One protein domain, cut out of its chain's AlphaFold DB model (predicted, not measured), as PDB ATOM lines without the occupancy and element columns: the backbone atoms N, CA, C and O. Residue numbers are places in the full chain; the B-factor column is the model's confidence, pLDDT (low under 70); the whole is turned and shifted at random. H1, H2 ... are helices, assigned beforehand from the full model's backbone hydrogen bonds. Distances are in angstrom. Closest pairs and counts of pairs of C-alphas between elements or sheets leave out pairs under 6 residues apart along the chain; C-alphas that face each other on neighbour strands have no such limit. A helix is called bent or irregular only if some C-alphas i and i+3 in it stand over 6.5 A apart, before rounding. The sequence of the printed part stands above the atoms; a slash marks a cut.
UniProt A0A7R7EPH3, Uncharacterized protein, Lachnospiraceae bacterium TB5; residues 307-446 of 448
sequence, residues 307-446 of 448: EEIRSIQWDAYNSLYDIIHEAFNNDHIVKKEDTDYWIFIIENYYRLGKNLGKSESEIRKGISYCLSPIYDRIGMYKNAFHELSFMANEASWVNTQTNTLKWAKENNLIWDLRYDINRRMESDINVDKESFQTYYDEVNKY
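This is residues 307 to 446 of the 448 residues of an uncharacterized protein of Lachnospiraceae bacterium TB5 (UniProt A0A7R7EPH3). A row of helices makes a slab: the up-and-down bundle of H1, H2 and H3 at one end, the helical hairpin of H6 and H7 at the other, and H4 between H3 and H6, packing on both. The short H5 crosses H4 near its first residues. The printed part has 140 residues with seven named helices, H1 to H7 in chain order, and no named strand; the class is all helix. It is compact, with a radius of gyration of the C-alphas of 15.9 A, and spans 49 by 39 by 23 A.

Find C-alpha 307 at (-40.320, 4.422, 17.217); from there H1, the longest helix, runs 33.0 A to residue 329. H2 takes residues 336 to 355 over 29.3 A and is irregular, with C-alphas 337 and 340 8.2 A apart. H3, residues 360 to 377, covers 23.2 A; it is irregular too, with C-alphas 366 and 369 7.8 A apart, and has a kink of 74 degrees near residue 367. H4 begins at C-alpha 381, at (-28.028, 3.424, -19.960), and runs 19.6 A to residue 394. Look next for H5 at residues 402 to 410 and H6 at 414 to 426. H7 runs from residue 433 to C-alpha 444 at (-30.388, -12.170, -28.482).

Start at the bundle, where each helix runs against the one before it. The hairpin of H1 and H2 touches closest at the C-alphas of Tyr 317 and Tyr 349, 5.9 A, at a tilt of 33 degrees, only just shallow. H2 and H3, also a hairpin, stand at 3 degrees; their closest C-alphas, of Lys 336 and Arg 377, are 6.2 A apart. H1 touches H3 with residues 321 to 328 alone, closest at the C-alphas of Phe 328 and Cys 370, 5.2 A. H3 and H4, the two hubs, form a hairpin at a steep tilt of 41 degrees, with the C-alphas of Ser 372 and Ala 384 closest at 4.2 A. With residues 381 to 385 alone H4 touches H5, about perpendicular at 82 degrees; Tyr 381 and Thr 404 have the closest C-alphas, 5.0 A. With residues 388 to 393 alone H4 touches H6, the same way at a shallow tilt of 15 degrees; the C-alphas of Ala 392 and Ile 421 are closest, at 5.2 A. The hairpin of H6 and H7 touches closest at the C-alphas of Met 425 and Lys 433, 5.9 A. H1 and H7 are apart. Every O i to N i+4 pair is within hydrogen-bond range in H1, H4, H5, H6 and H7, against 14 of 16 in H2 and 9 of 14 in H3.

The two C-alphas farthest apart, of Glu 308 and Lys 445, are 51.4 A apart. The printed part has no cut and no long link. Mean pLDDT of the printed part is 89.2; look for values under 70 at residues 428 and 430, between H6 and H7.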
ATOM      1  N   GLU A 307     -39.196   5.089  17.890       93.25
ATOM      2  CA  GLU A 307     -40.320   4.422  17.217       93.25
ATOM      3  C   GLU A 307     -41.081   5.398  16.305       93.25
ATOM      4  O   GLU A 307     -41.344   5.063  15.149       93.25
ATOM      5  N   GLU A 308     -41.331   6.626  16.764       95.25
ATOM      6  CA  GLU A 308     -41.954   7.693  15.967       95.25
ATOM      7  C   GLU A 308     -41.110   8.061  14.738       95.25
ATOM      8  O   GLU A 308     -41.616   8.064  13.614       95.25
ATOM      9  N   ILE A 309     -39.803   8.294  14.916       94.69
ATOM     10  CA  ILE A 309     -38.884   8.578  13.800       94.69
ATOM     11  C   ILE A 309     -38.883   7.428  12.793       94.69
ATOM     12  O   ILE A 309     -38.900   7.665  11.584       94.69
ATOM     13  N   ARG A 310     -38.879   6.179  13.271       94.12
ATOM     14  CA  ARG A 310     -38.915   5.002  12.397       94.12
ATOM     15  C   ARG A 310     -40.212   4.937  11.590       94.12
ATOM     16  O   ARG A 310     -40.148   4.597  10.411       94.12
ATOM     17  N   SER A 311     -41.353   5.287  12.191       94.69
ATOM     18  CA  SER A 311     -42.641   5.381  11.489       94.69
ATOM     19  C   SER A 311     -42.594   6.431  10.379       94.69
ATOM     20  O   SER A 311     -42.901   6.125   9.234       94.69
ATOM     21  N   ILE A 312     -42.107   7.639  10.680       95.75
ATOM     22  CA  ILE A 312     -41.998   8.725   9.691       95.75
ATOM     23  C   ILE A 312     -41.062   8.331   8.538       95.75
ATOM     24  O   ILE A 312     -41.355   8.585   7.370       95.75
ATOM     25  N   GLN A 313     -39.928   7.693   8.846       95.69
ATOM     26  CA  GLN A 313     -39.005   7.192   7.824       95.69
ATOM     27  C   GLN A 313     -39.644   6.120   6.939       95.69
ATOM     28  O   GLN A 313     -39.369   6.091   5.740       95.69
ATOM     29  N   TRP A 314     -40.482   5.252   7.512       95.62
ATOM     30  CA  TRP A 314     -41.223   4.233   6.772       95.62
ATOM     31  C   TRP A 314     -42.244   4.858   5.817       95.62
ATOM     32  O   TRP A 314     -42.271   4.501   4.640       95.62
ATOM     33  N   ASP A 315     -43.009   5.842   6.283       96.88
ATOM     34  CA  ASP A 315     -43.996   6.549   5.461       96.88
ATOM     35  C   ASP A 315     -43.327   7.307   4.306       96.88
ATOM     36  O   ASP A 315     -43.773   7.229   3.159       96.88
ATOM     37  N   ALA A 316     -42.200   7.975   4.574       96.88
ATOM     38  CA  ALA A 316     -41.405   8.640   3.544       96.88
ATOM     39  C   ALA A 316     -40.817   7.642   2.532       96.88
ATOM     40  O   ALA A 316     -40.837   7.897   1.328       96.88
ATOM     41  N   TYR A 317     -40.323   6.489   2.998       96.88
ATOM     42  CA  TYR A 317     -39.806   5.426   2.132       96.88
ATOM     43  C   TYR A 317     -40.889   4.883   1.189       96.88
ATOM     44  O   TYR A 317     -40.632   4.738  -0.006       96.88
ATOM     45  N   ASN A 318     -42.103   4.643   1.696       95.75
ATOM     46  CA  ASN A 318     -43.226   4.189   0.873       95.75
ATOM     47  C   ASN A 318     -43.715   5.277  -0.086       95.75
ATOM     48  O   ASN A 318     -43.972   4.984  -1.245       95.75
ATOM     49  N   SER A 319     -43.745   6.539   0.345       96.62
ATOM     50  CA  SER A 319     -44.113   7.654  -0.539       96.62
ATOM     51  C   SER A 319     -43.152   7.773  -1.728       96.62
ATOM     52  O   SER A 319     -43.575   7.992  -2.859       96.62
ATOM     53  N   LEU A 320     -41.845   7.590  -1.501       96.06
ATOM     54  CA  LEU A 320     -40.859   7.553  -2.586       96.06
ATOM     55  C   LEU A 320     -41.026   6.317  -3.479       96.06
ATOM     56  O   LEU A 320     -40.853   6.430  -4.690       96.06
ATOM     57  N   TYR A 321     -41.371   5.158  -2.906       95.00
ATOM     58  CA  TYR A 321     -41.735   3.976  -3.695       95.00
ATOM     59  C   TYR A 321     -42.918   4.277  -4.620       95.00
ATOM     60  O   TYR A 321     -42.824   3.991  -5.810       95.00
ATOM     61  N   ASP A 322     -43.981   4.897  -4.104       94.06
ATOM     62  CA  ASP A 322     -45.175   5.234  -4.882       94.06
ATOM     63  C   ASP A 322     -44.841   6.204  -6.021       94.06
ATOM     64  O   ASP A 322     -45.259   5.969  -7.152       94.06
ATOM     65  N   ILE A 323     -44.004   7.219  -5.773       93.25
ATOM     66  CA  ILE A 323     -43.514   8.141  -6.814       93.25
ATOM     67  C   ILE A 323     -42.741   7.384  -7.904       93.25
ATOM     68  O   ILE A 323     -42.982   7.585  -9.095       93.25
ATOM     69  N   ILE A 324     -41.808   6.508  -7.516       92.94
ATOM     70  CA  ILE A 324     -41.010   5.703  -8.455       92.94
ATOM     71  C   ILE A 324     -41.919   4.760  -9.260       92.94
ATOM     72  O   ILE A 324     -41.740   4.589 -10.466       92.94
ATOM     73  N   HIS A 325     -42.905   4.154  -8.605       91.00
ATOM     74  CA  HIS A 325     -43.853   3.238  -9.223       91.00
ATOM     75  C   HIS A 325     -44.829   3.953 -10.171       91.00
ATOM     76  O   HIS A 325     -45.122   3.456 -11.259       91.00
ATOM     77  N   GLU A 326     -45.313   5.141  -9.817       90.12
ATOM     78  CA  GLU A 326     -46.159   5.961 -10.686       90.12
ATOM     79  C   GLU A 326     -45.396   6.423 -11.935       90.12
ATOM     80  O   GLU A 326     -45.930   6.368 -13.045       90.12
ATOM     81  N   ALA A 327     -44.126   6.801 -11.772       88.06
ATOM     82  CA  ALA A 327     -43.240   7.185 -12.868       88.06
ATOM     83  C   ALA A 327     -42.972   6.037 -13.852       88.06
ATOM     84  O   ALA A 327     -42.845   6.257 -15.059       88.06
ATOM     85  N   PHE A 328     -42.906   4.803 -13.346       84.56
ATOM     86  CA  PHE A 328     -42.825   3.608 -14.179       84.56
ATOM     87  C   PHE A 328     -44.086   3.435 -15.040       84.56
ATOM     88  O   PHE A 328     -43.959   3.217 -16.242       84.56
ATOM     89  N   ASN A 329     -45.277   3.601 -14.453       83.00
ATOM     90  CA  ASN A 329     -46.558   3.390 -15.139       83.00
ATOM     91  C   ASN A 329     -46.970   4.529 -16.093       83.00
ATOM     92  O   ASN A 329     -47.870   4.338 -16.908       83.00
ATOM     93  N   ASN A 330     -46.343   5.707 -15.999       83.88
ATOM     94  CA  ASN A 330     -46.684   6.882 -16.802       83.88
ATOM     95  C   ASN A 330     -45.459   7.466 -17.517       83.88
ATOM     96  O   ASN A 330     -44.749   8.331 -17.001       83.88
ATOM     97  N   ASP A 331     -45.259   7.055 -18.764       73.12
ATOM     98  CA  ASP A 331     -44.080   7.377 -19.577       73.12
ATOM     99  C   ASP A 331     -43.845   8.880 -19.809       73.12
ATOM    100  O   ASP A 331     -42.722   9.298 -20.080       73.12
ATOM    101  N   HIS A 332     -44.877   9.715 -19.658       78.56
ATOM    102  CA  HIS A 332     -44.786  11.171 -19.807       78.56
ATOM    103  C   HIS A 332     -44.202  11.903 -18.584       78.56
ATOM    104  O   HIS A 332     -43.860  13.085 -18.699       78.56
ATOM    105  N   ILE A 333     -44.104  11.231 -17.432       82.44
ATOM    106  CA  ILE A 333     -43.614  11.808 -16.168       82.44
ATOM    107  C   ILE A 333     -42.082  11.883 -16.151       82.44
ATOM    108  O   ILE A 333     -41.508  12.824 -15.606       82.44
ATOM    109  N   VAL A 334     -41.405  10.913 -16.769       86.50
ATOM    110  CA  VAL A 334     -39.941  10.813 -16.745       86.50
ATOM    111  C   VAL A 334     -39.359  11.464 -17.992       86.50
ATOM    112  O   VAL A 334     -39.387  10.886 -19.079       86.50
ATOM    113  N   LYS A 335     -38.801  12.666 -17.837       86.19
ATOM    114  CA  LYS A 335     -38.134  13.397 -18.919       86.19
ATOM    115  C   LYS A 335     -36.636  13.468 -18.677       86.19
ATOM    116  O   LYS A 335     -36.177  13.624 -17.551       86.19
ATOM    117  N   LYS A 336     -35.865  13.415 -19.765       84.06
ATOM    118  CA  LYS A 336     -34.398  13.495 -19.728       84.06
ATOM    119  C   LYS A 336     -33.873  14.788 -19.092       84.06
ATOM    120  O   LYS A 336     -32.825  14.778 -18.457       84.06
ATOM    121  N   GLU A 337     -34.611  15.882 -19.235       87.50
ATOM    122  CA  GLU A 337     -34.283  17.185 -18.643       87.50
ATOM    123  C   GLU A 337     -34.342  17.168 -17.100       87.50
ATOM    124  O   GLU A 337     -33.642  17.946 -16.463       87.50
ATOM    125  N   ASP A 338     -35.073  16.218 -16.500       89.44
ATOM    126  CA  ASP A 338     -35.278  16.090 -15.048       89.44
ATOM    127  C   ASP A 338     -34.327  15.062 -14.393       89.44
ATOM    128  O   ASP A 338     -34.630  14.496 -13.342       89.44
ATOM    129  N   THR A 339     -33.176  14.776 -15.013       91.12
ATOM    130  CA  THR A 339     -32.235  13.729 -14.556       91.12
ATOM    131  C   THR A 339     -31.841  13.890 -13.082       91.12
ATOM    132  O   THR A 339     -31.925  12.928 -12.317       91.12
ATOM    133  N   ASP A 340     -31.477  15.103 -12.656       93.25
ATOM    134  CA  ASP A 340     -31.042  15.371 -11.277       93.25
ATOM    135  C   ASP A 340     -32.157  15.117 -10.251       93.25
ATOM    136  O   ASP A 340     -31.899  14.621  -9.152       93.25
ATOM    137  N   TYR A 341     -33.411  15.401 -10.619       93.56
ATOM    138  CA  TYR A 341     -34.570  15.131  -9.771       93.56
ATOM    139  C   TYR A 341     -34.751  13.624  -9.546       93.56
ATOM    140  O   TYR A 341     -34.912  13.183  -8.407       93.56
ATOM    141  N   TRP A 342     -34.659  12.817 -10.606       93.25
ATOM    142  CA  TRP A 342     -34.800  11.362 -10.492       93.25
ATOM    143  C   TRP A 342     -33.652  10.724  -9.718       93.25
ATOM    144  O   TRP A 342     -33.902   9.866  -8.872       93.25
ATOM    145  N   ILE A 343     -32.415  11.177  -9.935       93.06
ATOM    146  CA  ILE A 343     -31.265  10.741  -9.130       93.06
ATOM    147  C   ILE A 343     -31.520  11.048  -7.651       93.06
ATOM    148  O   ILE A 343     -31.400  10.151  -6.817       93.06
ATOM    149  N   PHE A 344     -31.962  12.267  -7.325       95.75
ATOM    150  CA  PHE A 344     -32.274  12.651  -5.950       95.75
ATOM    151  C   PHE A 344     -33.343  11.748  -5.314       95.75
ATOM    152  O   PHE A 344     -33.161  11.286  -4.184       95.75
ATOM    153  N   ILE A 345     -34.445  11.466  -6.015       95.38
ATOM    154  CA  ILE A 345     -35.513  10.584  -5.517       95.38
ATOM    155  C   ILE A 345     -34.975   9.176  -5.233       95.38
ATOM    156  O   ILE A 345     -35.194   8.636  -4.144       95.38
ATOM    157  N   ILE A 346     -34.221   8.605  -6.175       94.50
ATOM    158  CA  ILE A 346     -33.679   7.248  -6.066       94.50
ATOM    159  C   ILE A 346     -32.666   7.163  -4.917       94.50
ATOM    160  O   ILE A 346     -32.760   6.276  -4.068       94.50
ATOM    161  N   GLU A 347     -31.731   8.107  -4.821       95.50
ATOM    162  CA  GLU A 347     -30.745   8.144  -3.735       95.50
ATOM    163  C   GLU A 347     -31.405   8.272  -2.358       95.50
ATOM    164  O   GLU A 347     -31.006   7.589  -1.408       95.50
ATOM    165  N   ASN A 348     -32.446   9.101  -2.238       96.31
ATOM    166  CA  ASN A 348     -33.197   9.234  -0.992       96.31
ATOM    167  C   ASN A 348     -33.937   7.952  -0.618       96.31
ATOM    168  O   ASN A 348     -33.942   7.590   0.560       96.31
ATOM    169  N   TYR A 349     -34.493   7.237  -1.595       96.56
ATOM    170  CA  TYR A 349     -35.116   5.936  -1.368       96.56
ATOM    171  C   TYR A 349     -34.106   4.926  -0.806       96.56
ATOM    172  O   TYR A 349     -34.347   4.322   0.244       96.56
ATOM    173  N   TYR A 350     -32.925   4.815  -1.424       95.38
ATOM    174  CA  TYR A 350     -31.848   3.953  -0.926       95.38
ATOM    175  C   TYR A 350     -31.362   4.360   0.466       95.38
ATOM    176  O   TYR A 350     -31.149   3.501   1.327       95.38
ATOM    177  N   ARG A 351     -31.205   5.663   0.715       96.12
ATOM    178  CA  ARG A 351     -30.780   6.193   2.016       96.12
ATOM    179  C   ARG A 351     -31.790   5.868   3.116       96.12
ATOM    180  O   ARG A 351     -31.395   5.399   4.182       96.12
ATOM    181  N   LEU A 352     -33.082   6.083   2.865       96.06
ATOM    182  CA  LEU A 352     -34.143   5.766   3.823       96.06
ATOM    183  C   LEU A 352     -34.262   4.259   4.057       96.06
ATOM    184  O   LEU A 352     -34.366   3.838   5.207       96.06
ATOM    185  N   GLY A 353     -34.150   3.437   3.011       95.62
ATOM    186  CA  GLY A 353     -34.142   1.981   3.152       95.62
ATOM    187  C   GLY A 353     -33.009   1.490   4.057       95.62
ATOM    188  O   GLY A 353     -33.249   0.687   4.962       95.62
ATOM    189  N   LYS A 354     -31.796   2.037   3.889       95.56
ATOM    190  CA  LYS A 354     -30.643   1.737   4.756       95.56
ATOM    191  C   LYS A 354     -30.890   2.177   6.205       95.56
ATOM    192  O   LYS A 354     -30.629   1.401   7.122       95.56
ATOM    193  N   ASN A 355     -31.459   3.366   6.423       94.12
ATOM    194  CA  ASN A 355     -31.825   3.846   7.765       94.12
ATOM    195  C   ASN A 355     -32.870   2.952   8.454       94.12
ATOM    196  O   ASN A 355     -32.825   2.768   9.670       94.12
ATOM    197  N   LEU A 356     -33.779   2.355   7.681       94.31
ATOM    198  CA  LEU A 356     -34.791   1.412   8.165       94.31
ATOM    199  C   LEU A 356     -34.238   0.002   8.445       94.31
ATOM    200  O   LEU A 356     -34.976  -0.851   8.952       94.31
ATOM    201  N   GLY A 357     -32.957  -0.236   8.150       94.31
ATOM    202  CA  GLY A 357     -32.264  -1.506   8.359       94.31
ATOM    203  C   GLY A 357     -32.372  -2.493   7.195       94.31
ATOM    204  O   GLY A 357     -32.046  -3.661   7.384       94.31
ATOM    205  N   LYS A 358     -32.822  -2.060   6.010       94.69
ATOM    206  CA  LYS A 358     -32.846  -2.906   4.808       94.69
ATOM    207  C   LYS A 358     -31.454  -2.980   4.183       94.69
ATOM    208  O   LYS A 358     -30.749  -1.974   4.077       94.69
ATOM    209  N   SER A 359     -31.081  -4.163   3.716       94.31
ATOM    210  CA  SER A 359     -29.911  -4.348   2.864       94.31
ATOM    211  C   SER A 359     -30.144  -3.754   1.473       94.31
ATOM    212  O   SER A 359     -31.273  -3.607   1.005       94.31
ATOM    213  N   GLU A 360     -29.061  -3.441   0.768       90.50
ATOM    214  CA  GLU A 360     -29.149  -2.875  -0.580       90.50
ATOM    215  C   GLU A 360     -29.852  -3.816  -1.575       90.50
ATOM    216  O   GLU A 360     -30.587  -3.345  -2.439       90.50
ATOM    217  N   SER A 361     -29.695  -5.135  -1.408       88.56
ATOM    218  CA  SER A 361     -30.387  -6.147  -2.218       88.56
ATOM    219  C   SER A 361     -31.899  -6.147  -1.966       88.56
ATOM    220  O   SER A 361     -32.673  -6.178  -2.919       88.56
ATOM    221  N   GLU A 362     -32.342  -6.038  -0.708       90.38
ATOM    222  CA  GLU A 362     -33.774  -5.955  -0.371       90.38
ATOM    223  C   GLU A 362     -34.429  -4.688  -0.928       90.38
ATOM    224  O   GLU A 362     -35.569  -4.738  -1.385       90.38
ATOM    225  N   ILE A 363     -33.707  -3.563  -0.908       92.69
ATOM    226  CA  ILE A 363     -34.177  -2.304  -1.497       92.69
ATOM    227  C   ILE A 363     -34.275  -2.457  -3.022       92.69
ATOM    228  O   ILE A 363     -35.332  -2.190  -3.593       92.69
ATOM    229  N   ARG A 364     -33.207  -2.951  -3.672       90.31
ATOM    230  CA  ARG A 364     -33.154  -3.179  -5.129       90.31
ATOM    231  C   ARG A 364     -34.279  -4.088  -5.603       90.31
ATOM    232  O   ARG A 364     -34.994  -3.713  -6.532       90.31
ATOM    233  N   LYS A 365     -34.498  -5.238  -4.950       86.12
ATOM    234  CA  LYS A 365     -35.566  -6.197  -5.304       86.12
ATOM    235  C   LYS A 365     -36.947  -5.549  -5.380       86.12
ATOM    236  O   LYS A 365     -37.747  -5.952  -6.216       86.12
ATOM    237  N   GLY A 366     -37.211  -4.538  -4.550       83.75
ATOM    238  CA  GLY A 366     -38.488  -3.830  -4.544       83.75
ATOM    239  C   GLY A 366     -38.737  -2.944  -5.769       83.75
ATOM    240  O   GLY A 366     -39.896  -2.740  -6.106       83.75
ATOM    241  N   ILE A 367     -37.693  -2.423  -6.430       89.81
ATOM    242  CA  ILE A 367     -37.844  -1.351  -7.437       89.81
ATOM    243  C   ILE A 367     -37.013  -1.503  -8.725       89.81
ATOM    244  O   ILE A 367     -37.133  -0.646  -9.591       89.81
ATOM    245  N   SER A 368     -36.182  -2.539  -8.899       86.12
ATOM    246  CA  SER A 368     -35.231  -2.651 -10.040       86.12
ATOM    247  C   SER A 368     -35.896  -2.529 -11.429       86.12
ATOM    248  O   SER A 368     -35.631  -1.615 -12.197       86.12
ATOM    249  N   TYR A 369     -36.789  -3.448 -11.761       86.31
ATOM    250  CA  TYR A 369     -38.149  -3.242 -12.271       86.31
ATOM    251  C   TYR A 369     -38.566  -1.836 -12.753       86.31
ATOM    252  O   TYR A 369     -38.724  -1.635 -13.959       86.31
ATOM    253  N   CYS A 370     -38.769  -0.884 -11.835       88.88
ATOM    254  CA  CYS A 370     -39.120   0.508 -12.127       88.88
ATOM    255  C   CYS A 370     -37.893   1.313 -12.566       88.88
ATOM    256  O   CYS A 370     -37.984   2.163 -13.448       88.88
ATOM    257  N   LEU A 371     -36.742   1.058 -11.937       90.44
ATOM    258  CA  LEU A 371     -35.509   1.805 -12.155       90.44
ATOM    259  C   LEU A 371     -34.942   1.623 -13.564       90.44
ATOM    260  O   LEU A 371     -34.482   2.603 -14.141       90.44
ATOM    261  N   SER A 372     -34.985   0.414 -14.134       89.31
ATOM    262  CA  SER A 372     -34.447   0.149 -15.480       89.31
ATOM    263  C   SER A 372     -35.073   1.077 -16.548       89.31
ATOM    264  O   SER A 372     -34.324   1.818 -17.191       89.31
ATOM    265  N   PRO A 373     -36.414   1.164 -16.686       88.12
ATOM    266  CA  PRO A 373     -37.065   2.121 -17.590       88.12
ATOM    267  C   PRO A 373     -36.810   3.588 -17.248       88.12
ATOM    268  O   PRO A 373     -36.626   4.401 -18.154       88.12
ATOM    269  N   ILE A 374     -36.792   3.951 -15.960       90.19
ATOM    270  CA  ILE A 374     -36.528   5.335 -15.539       90.19
ATOM    271  C   ILE A 374     -35.127   5.756 -15.993       90.19
ATOM    272  O   ILE A 374     -34.979   6.795 -16.637       90.19
ATOM    273  N   TYR A 375     -34.114   4.924 -15.732       92.50
ATOM    274  CA  TYR A 375     -32.739   5.162 -16.164       92.50
ATOM    275  C   TYR A 375     -32.596   5.194 -17.692       92.50
ATOM    276  O   TYR A 375     -31.856   6.037 -18.199       92.50
ATOM    277  N   ASP A 376     -33.310   4.337 -18.433       90.00
ATOM    278  CA  ASP A 376     -33.327   4.363 -19.903       90.00
ATOM    279  C   ASP A 376     -33.842   5.713 -20.435       90.00
ATOM    280  O   ASP A 376     -33.180   6.354 -21.258       90.00
ATOM    281  N   ARG A 377     -34.970   6.196 -19.894       89.44
ATOM    282  CA  ARG A 377     -35.622   7.454 -20.307       89.44
ATOM    283  C   ARG A 377     -34.773   8.689 -20.020       89.44
ATOM    284  O   ARG A 377     -34.734   9.606 -20.841       89.44
ATOM    285  N   ILE A 378     -34.059   8.713 -18.893       91.19
ATOM    286  CA  ILE A 378     -33.146   9.820 -18.554       91.19
ATOM    287  C   ILE A 378     -31.752   9.676 -19.189       91.19
ATOM    288  O   ILE A 378     -30.895  10.539 -19.029       91.19
ATOM    289  N   GLY A 379     -31.517   8.622 -19.979       89.81
ATOM    290  CA  GLY A 379     -30.270   8.424 -20.725       89.81
ATOM    291  C   GLY A 379     -29.108   7.867 -19.898       89.81
ATOM    292  O   GLY A 379     -27.959   7.930 -20.333       89.81
ATOM    293  N   MET A 380     -29.384   7.301 -18.722       93.06
ATOM    294  CA  MET A 380     -28.409   6.627 -17.860       93.06
ATOM    295  C   MET A 380     -28.327   5.128 -18.190       93.06
ATOM    296  O   MET A 380     -28.554   4.268 -17.338       93.06
ATOM    297  N   TYR A 381     -27.976   4.799 -19.435       93.19
ATOM    298  CA  TYR A 381     -28.028   3.424 -19.960       93.19
ATOM    299  C   TYR A 381     -27.165   2.416 -19.186       93.19
ATOM    300  O   TYR A 381     -27.555   1.262 -19.033       93.19
ATOM    301  N   LYS A 382     -26.030   2.848 -18.622       93.25
ATOM    302  CA  LYS A 382     -25.205   1.997 -17.749       93.25
ATOM    303  C   LYS A 382     -25.957   1.575 -16.482       93.25
ATOM    304  O   LYS A 382     -25.901   0.411 -16.095       93.25
ATOM    305  N   ASN A 383     -26.661   2.508 -15.844       93.31
ATOM    306  CA  ASN A 383     -27.442   2.232 -14.642       93.31
ATOM    307  C   ASN A 383     -28.640   1.340 -14.982       93.31
ATOM    308  O   ASN A 383     -28.853   0.346 -14.298       93.31
ATOM    309  N   ALA A 384     -29.340   1.618 -16.086       91.94
ATOM    310  CA  ALA A 384     -30.408   0.752 -16.587       91.94
ATOM    311  C   ALA A 384     -29.911  -0.684 -16.844       91.94
ATOM    312  O   ALA A 384     -30.551  -1.651 -16.432       91.94
ATOM    313  N   PHE A 385     -28.726  -0.835 -17.444       91.56
ATOM    314  CA  PHE A 385     -28.106  -2.138 -17.690       91.56
ATOM    315  C   PHE A 385     -27.720  -2.877 -16.398       91.56
ATOM    316  O   PHE A 385     -27.866  -4.098 -16.308       91.56
ATOM    317  N   HIS A 386     -27.263  -2.162 -15.368       91.88
ATOM    318  CA  HIS A 386     -27.016  -2.769 -14.059       91.88
ATOM    319  C   HIS A 386     -28.309  -3.292 -13.417       91.88
ATOM    320  O   HIS A 386     -28.297  -4.388 -12.861       91.88
ATOM    321  N   GLU A 387     -29.421  -2.558 -13.522       91.56
ATOM    322  CA  GLU A 387     -30.724  -3.020 -13.023       91.56
ATOM    323  C   GLU A 387     -31.245  -4.223 -13.825       91.56
ATOM    324  O   GLU A 387     -31.796  -5.158 -13.247       91.56
ATOM    325  N   LEU A 388     -31.010  -4.258 -15.144       89.69
ATOM    326  CA  LEU A 388     -31.275  -5.426 -15.994       89.69
ATOM    327  C   LEU A 388     -30.500  -6.664 -15.545       89.69
ATOM    328  O   LEU A 388     -31.080  -7.735 -15.381       89.69
ATOM    329  N   SER A 389     -29.198  -6.501 -15.315       89.19
ATOM    330  CA  SER A 389     -28.323  -7.579 -14.854       89.19
ATOM    331  C   SER A 389     -28.748  -8.060 -13.466       89.19
ATOM    332  O   SER A 389     -28.821  -9.258 -13.210       89.19
ATOM    333  N   PHE A 390     -29.102  -7.139 -12.565       89.88
ATOM    334  CA  PHE A 390     -29.639  -7.492 -11.254       89.88
ATOM    335  C   PHE A 390     -30.942  -8.289 -11.378       89.88
ATOM    336  O   PHE A 390     -31.070  -9.342 -10.762       89.88
ATOM    337  N   MET A 391     -31.883  -7.839 -12.211       88.38
ATOM    338  CA  MET A 391     -33.142  -8.544 -12.452       88.38
ATOM    339  C   MET A 391     -32.932  -9.954 -13.014       88.38
ATOM    340  O   MET A 391     -33.532 -10.899 -12.506       88.38
ATOM    341  N   ALA A 392     -32.036 -10.116 -13.991       87.38
ATOM    342  CA  ALA A 392     -31.699 -11.419 -14.565       87.38
ATOM    343  C   ALA A 392     -31.151 -12.403 -13.517       87.38
ATOM    344  O   ALA A 392     -31.392 -13.607 -13.598       87.38
ATOM    345  N   ASN A 393     -30.452 -11.887 -12.503       84.50
ATOM    346  CA  ASN A 393     -29.841 -12.688 -11.450       84.50
ATOM    347  C   ASN A 393     -30.729 -12.910 -10.225       84.50
ATOM    348  O   ASN A 393     -30.608 -13.939  -9.567       84.50
ATOM    349  N   GLU A 394     -31.592 -11.961  -9.875       82.12
ATOM    350  CA  GLU A 394     -32.214 -11.901  -8.548       82.12
ATOM    351  C   GLU A 394     -33.736 -11.704  -8.572       82.12
ATOM    352  O   GLU A 394     -34.373 -11.912  -7.535       82.12
ATOM    353  N   ALA A 395     -34.336 -11.337  -9.712       77.62
ATOM    354  CA  ALA A 395     -35.775 -11.096  -9.847       77.62
ATOM    355  C   ALA A 395     -36.496 -12.229 -10.603       77.62
ATOM    356  O   ALA A 395     -35.882 -13.141 -11.153       77.62
ATOM    357  N   SER A 396     -37.830 -12.181 -10.602       74.94
ATOM    358  CA  SER A 396     -38.701 -13.118 -11.330       74.94
ATOM    359  C   SER A 396     -39.050 -12.653 -12.749       74.94
ATOM    360  O   SER A 396     -39.866 -13.287 -13.411       74.94
ATOM    361  N   TRP A 397     -38.457 -11.554 -13.220       77.75
ATOM    362  CA  TRP A 397     -38.712 -10.963 -14.533       77.75
ATOM    363  C   TRP A 397     -37.585 -10.003 -14.927       77.75
ATOM    364  O   TRP A 397     -36.842  -9.548 -14.059       77.75
ATOM    365  N   VAL A 398     -37.462  -9.685 -16.221       81.94
ATOM    366  CA  VAL A 398     -36.417  -8.808 -16.777       81.94
ATOM    367  C   VAL A 398     -37.055  -7.789 -17.723       81.94
ATOM    368  O   VAL A 398     -37.767  -8.169 -18.643       81.94
ATOM    369  N   ASN A 399     -36.809  -6.493 -17.505       78.62
ATOM    370  CA  ASN A 399     -37.410  -5.422 -18.310       78.62
ATOM    371  C   ASN A 399     -36.511  -4.945 -19.460       78.62
ATOM    372  O   ASN A 399     -35.747  -3.991 -19.304       78.62
ATOM    373  N   THR A 400     -36.596  -5.592 -20.611       77.06
ATOM    374  CA  THR A 400     -35.794  -5.332 -21.814       77.06
ATOM    375  C   THR A 400     -36.116  -3.973 -22.461       77.06
ATOM    376  O   THR A 400     -37.066  -3.809 -23.218       77.06
ATOM    377  N   GLN A 401     -35.292  -2.957 -22.177       81.44
ATOM    378  CA  GLN A 401     -35.437  -1.609 -22.744       81.44
ATOM    379  C   GLN A 401     -34.613  -1.431 -24.027       81.44
ATOM    380  O   GLN A 401     -33.408  -1.685 -24.058       81.44
ATOM    381  N   THR A 402     -35.253  -0.946 -25.097       83.56
ATOM    382  CA  THR A 402     -34.644  -0.881 -26.441       83.56
ATOM    383  C   THR A 402     -33.389   0.000 -26.497       83.56
ATOM    384  O   THR A 402     -32.420  -0.383 -27.153       83.56
ATOM    385  N   ASN A 403     -33.360   1.164 -25.835       89.31
ATOM    386  CA  ASN A 403     -32.184   2.045 -25.906       89.31
ATOM    387  C   ASN A 403     -31.014   1.484 -25.092       89.31
ATOM    388  O   ASN A 403     -29.881   1.483 -25.567       89.31
ATOM    389  N   THR A 404     -31.294   0.927 -23.915       91.62
ATOM    390  CA  THR A 404     -30.307   0.257 -23.067       91.62
ATOM    391  C   THR A 404     -29.700  -0.963 -23.757       91.62
ATOM    392  O   THR A 404     -28.488  -1.144 -23.688       91.62
ATOM    393  N   LEU A 405     -30.488  -1.766 -24.483       91.38
ATOM    394  CA  LEU A 405     -29.959  -2.893 -25.263       91.38
ATOM    395  C   LEU A 405     -29.104  -2.433 -26.456       91.38
ATOM    396  O   LEU A 405     -28.059  -3.027 -26.717       91.38
ATOM    397  N   LYS A 406     -29.475  -1.344 -27.147       91.88
ATOM    398  CA  LYS A 406     -28.614  -0.737 -28.183       91.88
ATOM    399  C   LYS A 406     -27.283  -0.263 -27.600       91.88
ATOM    400  O   LYS A 406     -26.231  -0.613 -28.125       91.88
ATOM    401  N   TRP A 407     -27.328   0.453 -26.479       94.69
ATOM    402  CA  TRP A 407     -26.131   0.900 -25.769       94.69
ATOM    403  C   TRP A 407     -25.271  -0.283 -25.295       94.69
ATOM    404  O   TRP A 407     -24.056  -0.283 -25.477       94.69
ATOM    405  N   ALA A 408     -25.884  -1.332 -24.740       92.31
ATOM    406  CA  ALA A 408     -25.177  -2.533 -24.300       92.31
ATOM    407  C   ALA A 408     -24.513  -3.269 -25.473       92.31
ATOM    408  O   ALA A 408     -23.404  -3.782 -25.317       92.31
ATOM    409  N   LYS A 409     -25.143  -3.281 -26.657       92.25
ATOM    410  CA  LYS A 409     -24.541  -3.804 -27.891       92.25
ATOM    411  C   LYS A 409     -23.293  -3.017 -28.279       92.25
ATOM    412  O   LYS A 409     -22.245  -3.616 -28.490       92.25
ATOM    413  N   GLU A 410     -23.388  -1.690 -28.323       93.56
ATOM    414  CA  GLU A 410     -22.259  -0.803 -28.648       93.56
ATOM    415  C   GLU A 410     -21.076  -0.966 -27.676       93.56
ATOM    416  O   GLU A 410     -19.930  -0.731 -28.050       93.56
ATOM    417  N   ASN A 411     -21.346  -1.413 -26.445       92.94
ATOM    418  CA  ASN A 411     -20.347  -1.636 -25.399       92.94
ATOM    419  C   ASN A 411     -19.969  -3.121 -25.196       92.94
ATOM    420  O   ASN A 411     -19.248  -3.429 -24.251       92.94
ATOM    421  N   ASN A 412     -20.408  -4.038 -26.070       92.19
ATOM    422  CA  ASN A 412     -20.143  -5.487 -25.998       92.19
ATOM    423  C   ASN A 412     -20.639  -6.201 -24.717       92.19
ATOM    424  O   ASN A 412     -20.100  -7.236 -24.342       92.19
ATOM    425  N   LEU A 413     -21.689  -5.692 -24.063       92.06
ATOM    426  CA  LEU A 413     -22.227  -6.226 -22.796       92.06
ATOM    427  C   LEU A 413     -23.410  -7.198 -22.977       92.06
ATOM    428  O   LEU A 413     -23.898  -7.788 -22.016       92.06
ATOM    429  N   ILE A 414     -23.900  -7.390 -24.208       91.19
ATOM    430  CA  ILE A 414     -25.051  -8.273 -24.491       91.19
ATOM    431  C   ILE A 414     -24.764  -9.731 -24.122       91.19
ATOM    432  O   ILE A 414     -25.672 -10.444 -23.692       91.19
ATOM    433  N   TRP A 415     -23.513 -10.178 -24.272       91.19
ATOM    434  CA  TRP A 415     -23.127 -11.539 -23.905       91.19
ATOM    435  C   TRP A 415     -23.332 -11.802 -22.407       91.19
ATOM    436  O   TRP A 415     -23.898 -12.838 -22.065       91.19
ATOM    437  N   ASP A 416     -22.956 -10.852 -21.544       88.50
ATOM    438  CA  ASP A 416     -23.076 -10.983 -20.086       88.50
ATOM    439  C   ASP A 416     -24.542 -11.128 -19.658       88.50
ATOM    440  O   ASP A 416     -24.902 -12.063 -18.943       88.50
ATOM    441  N   LEU A 417     -25.421 -10.261 -20.174       88.81
ATOM    442  CA  LEU A 417     -26.852 -10.317 -19.863       88.81
ATOM    443  C   LEU A 417     -27.492 -11.615 -20.376       88.81
ATOM    444  O   LEU A 417     -28.313 -12.223 -19.690       88.81
ATOM    445  N   ARG A 418     -27.091 -12.070 -21.569       90.62
ATOM    446  CA  ARG A 418     -27.560 -13.334 -22.146       90.62
ATOM    447  C   ARG A 418     -27.127 -14.530 -21.294       90.62
ATOM    448  O   ARG A 418     -27.923 -15.439 -21.061       90.62
ATOM    449  N   TYR A 419     -25.877 -14.521 -20.834       90.31
ATOM    450  CA  TYR A 419     -25.332 -15.545 -19.952       90.31
ATOM    451  C   TYR A 419     -26.096 -15.602 -18.623       90.31
ATOM    452  O   TYR A 419     -26.507 -16.686 -18.210       90.31
ATOM    453  N   ASP A 420     -26.350 -14.453 -17.992       89.12
ATOM    454  CA  ASP A 420     -27.067 -14.383 -16.716       89.12
ATOM    455  C   ASP A 420     -28.514 -14.899 -16.823       89.12
ATOM    456  O   ASP A 420     -28.939 -15.695 -15.981       89.12
ATOM    457  N   ILE A 421     -29.247 -14.528 -17.884       87.75
ATOM    458  CA  ILE A 421     -30.614 -15.024 -18.141       87.75
ATOM    459  C   ILE A 421     -30.608 -16.546 -18.356       87.75
ATOM    460  O   ILE A 421     -31.392 -17.254 -17.721       87.75
ATOM    461  N   ASN A 422     -29.698 -17.068 -19.189       88.19
ATOM    462  CA  ASN A 422     -29.607 -18.508 -19.457       88.19
ATOM    463  C   ASN A 422     -29.255 -19.305 -18.196       88.19
ATOM    464  O   ASN A 422     -29.909 -20.294 -17.873       88.19
ATOM    465  N   ARG A 423     -28.267 -18.830 -17.430       88.38
ATOM    466  CA  ARG A 423     -27.880 -19.442 -16.154       88.38
ATOM    467  C   ARG A 423     -29.060 -19.505 -15.187       88.38
ATOM    468  O   ARG A 423     -29.221 -20.497 -14.480       88.38
ATOM    469  N   ARG A 424     -29.893 -18.460 -15.141       84.31
ATOM    470  CA  ARG A 424     -31.074 -18.436 -14.272       84.31
ATOM    471  C   ARG A 424     -32.124 -19.462 -14.704       84.31
ATOM    472  O   ARG A 424     -32.679 -20.132 -13.838       84.31
ATOM    473  N   MET A 425     -32.347 -19.635 -16.006       85.31
ATOM    474  CA  MET A 425     -33.270 -20.641 -16.557       85.31
ATOM    475  C   MET A 425     -32.825 -22.089 -16.309       85.31
ATOM    476  O   MET A 425     -33.667 -22.977 -16.134       85.31
ATOM    477  N   GLU A 426     -31.512 -22.324 -16.313       85.62
ATOM    478  CA  GLU A 426     -30.895 -23.629 -16.047       85.62
ATOM    479  C   GLU A 426     -30.819 -23.964 -14.548       85.62
ATOM    480  O   GLU A 426     -30.644 -25.127 -14.191       85.62
ATOM    481  N   SER A 427     -30.961 -22.971 -13.665       82.12
ATOM    482  CA  SER A 427     -30.922 -23.174 -12.214       82.12
ATOM    483  C   SER A 427     -32.196 -23.837 -11.661       82.12
ATOM    484  O   SER A 427     -33.277 -23.698 -12.230       82.12
ATOM    485  N   ASP A 428     -32.095 -24.488 -10.495       65.88
ATOM    486  CA  ASP A 428     -33.229 -25.093  -9.758       65.88
ATOM    487  C   ASP A 428     -34.183 -24.058  -9.116       65.88
ATOM    488  O   ASP A 428     -35.040 -24.387  -8.291       65.88
ATOM    489  N   ILE A 429     -34.035 -22.777  -9.454       72.06
ATOM    490  CA  ILE A 429     -34.850 -21.692  -8.912       72.06
ATOM    491  C   ILE A 429     -36.164 -21.634  -9.693       72.06
ATOM    492  O   ILE A 429     -36.167 -21.660 -10.921       72.06
ATOM    493  N   ASN A 430     -37.290 -21.535  -8.979       68.25
ATOM    494  CA  ASN A 430     -38.632 -21.481  -9.563       68.25
ATOM    495  C   ASN A 430     -38.875 -20.140 -10.287       68.25
ATOM    496  O   ASN A 430     -39.500 -19.229  -9.741       68.25
ATOM    497  N   VAL A 431     -38.319 -20.005 -11.491       76.06
ATOM    498  CA  VAL A 431     -38.578 -18.915 -12.436       76.06
ATOM    499  C   VAL A 431     -39.500 -19.401 -13.550       76.06
ATOM    500  O   VAL A 431     -39.446 -20.568 -13.944       76.06
ATOM    501  N   ASP A 432     -40.330 -18.504 -14.078       83.38
ATOM    502  CA  ASP A 432     -41.144 -18.813 -15.249       83.38
ATOM    503  C   ASP A 432     -40.255 -18.915 -16.497       83.38
ATOM    504  O   ASP A 432     -39.801 -17.910 -17.054       83.38
ATOM    505  N   LYS A 433     -39.962 -20.153 -16.905       82.81
ATOM    506  CA  LYS A 433     -39.023 -20.446 -17.995       82.81
ATOM    507  C   LYS A 433     -39.507 -19.905 -19.339       82.81
ATOM    508  O   LYS A 433     -38.670 -19.561 -20.167       82.81
ATOM    509  N   GLU A 434     -40.818 -19.796 -19.546       84.62
ATOM    510  CA  GLU A 434     -41.396 -19.260 -20.784       84.62
ATOM    511  C   GLU A 434     -41.160 -17.744 -20.899       84.62
ATOM    512  O   GLU A 434     -40.635 -17.269 -21.913       84.62
ATOM    513  N   SER A 435     -41.425 -16.986 -19.826       85.00
ATOM    514  CA  SER A 435     -41.085 -15.558 -19.769       85.00
ATOM    515  C   SER A 435     -39.580 -15.316 -19.918       85.00
ATOM    516  O   SER A 435     -39.171 -14.449 -20.686       85.00
ATOM    517  N   PHE A 436     -38.733 -16.096 -19.235       86.81
ATOM    518  CA  PHE A 436     -37.278 -15.923 -19.335       86.81
ATOM    519  C   PHE A 436     -36.715 -16.289 -20.712       86.81
ATOM    520  O   PHE A 436     -35.815 -15.595 -21.186       86.81
ATOM    521  N   GLN A 437     -37.268 -17.303 -21.386       88.50
ATOM    522  CA  GLN A 437     -36.929 -17.594 -22.781       88.50
ATOM    523  C   GLN A 437     -37.296 -16.412 -23.690       88.50
ATOM    524  O   GLN A 437     -36.502 -16.024 -24.544       88.50
ATOM    525  N   THR A 438     -38.449 -15.779 -23.455       88.31
ATOM    526  CA  THR A 438     -38.867 -14.583 -24.202       88.31
ATOM    527  C   THR A 438     -37.880 -13.424 -24.012       88.31
ATOM    528  O   THR A 438     -37.465 -12.801 -24.991       88.31
ATOM    529  N   TYR A 439     -37.439 -13.167 -22.774       88.56
ATOM    530  CA  TYR A 439     -36.424 -12.143 -22.493       88.56
ATOM    531  C   TYR A 439     -35.073 -12.482 -23.138       88.56
ATOM    532  O   TYR A 439     -34.425 -11.603 -23.708       88.56
ATOM    533  N   TYR A 440     -34.655 -13.751 -23.087       88.44
ATOM    534  CA  TYR A 440     -33.433 -14.230 -23.735       88.44
ATOM    535  C   TYR A 440     -33.465 -13.969 -25.244       88.44
ATOM    536  O   TYR A 440     -32.521 -13.395 -25.790       88.44
ATOM    537  N   ASP A 441     -34.559 -14.339 -25.913       89.25
ATOM    538  CA  ASP A 441     -34.726 -14.163 -27.356       89.25
ATOM    539  C   ASP A 441     -34.729 -12.684 -27.750       89.25
ATOM    540  O   ASP A 441     -34.184 -12.309 -28.791       89.25
ATOM    541  N   GLU A 442     -35.303 -11.819 -26.912       88.12
ATOM    542  CA  GLU A 442     -35.282 -10.378 -27.131       88.12
ATOM    543  C   GLU A 442     -33.876  -9.784 -27.004       88.12
ATOM    544  O   GLU A 442     -33.451  -9.040 -27.893       88.12
ATOM    545  N   VAL A 443     -33.127 -10.151 -25.961       88.75
ATOM    546  CA  VAL A 443     -31.720  -9.749 -25.796       88.75
ATOM    547  C   VAL A 443     -30.868 -10.287 -26.952       88.75
ATOM    548  O   VAL A 443     -30.012  -9.575 -27.481       88.75
ATOM    549  N   ASN A 444     -31.139 -11.511 -27.414       88.56
ATOM    550  CA  ASN A 444     -30.388 -12.170 -28.482       88.56
ATOM    551  C   ASN A 444     -30.510 -11.462 -29.844       88.56
ATOM    552  O   ASN A 444     -29.591 -11.550 -30.653       88.56
ATOM    553  N   LYS A 445     -31.569 -10.675 -30.092       89.44
ATOM    554  CA  LYS A 445     -31.681  -9.827 -31.304       89.44
ATOM    555  C   LYS A 445     -30.555  -8.795 -31.419       89.44
ATOM    556  O   LYS A 445     -30.247  -8.332 -32.515       89.44
ATOM    557  N   TYR A 446     -29.954  -8.426 -30.292       87.56
ATOM    558  CA  TYR A 446     -28.851  -7.472 -30.216       87.56
ATOM    559  C   TYR A 446     -27.484  -8.167 -30.169       87.56
ATOM    560  O   TYR A 446     -26.457  -7.490 -30.223       87.56
TER     561      TYR A 446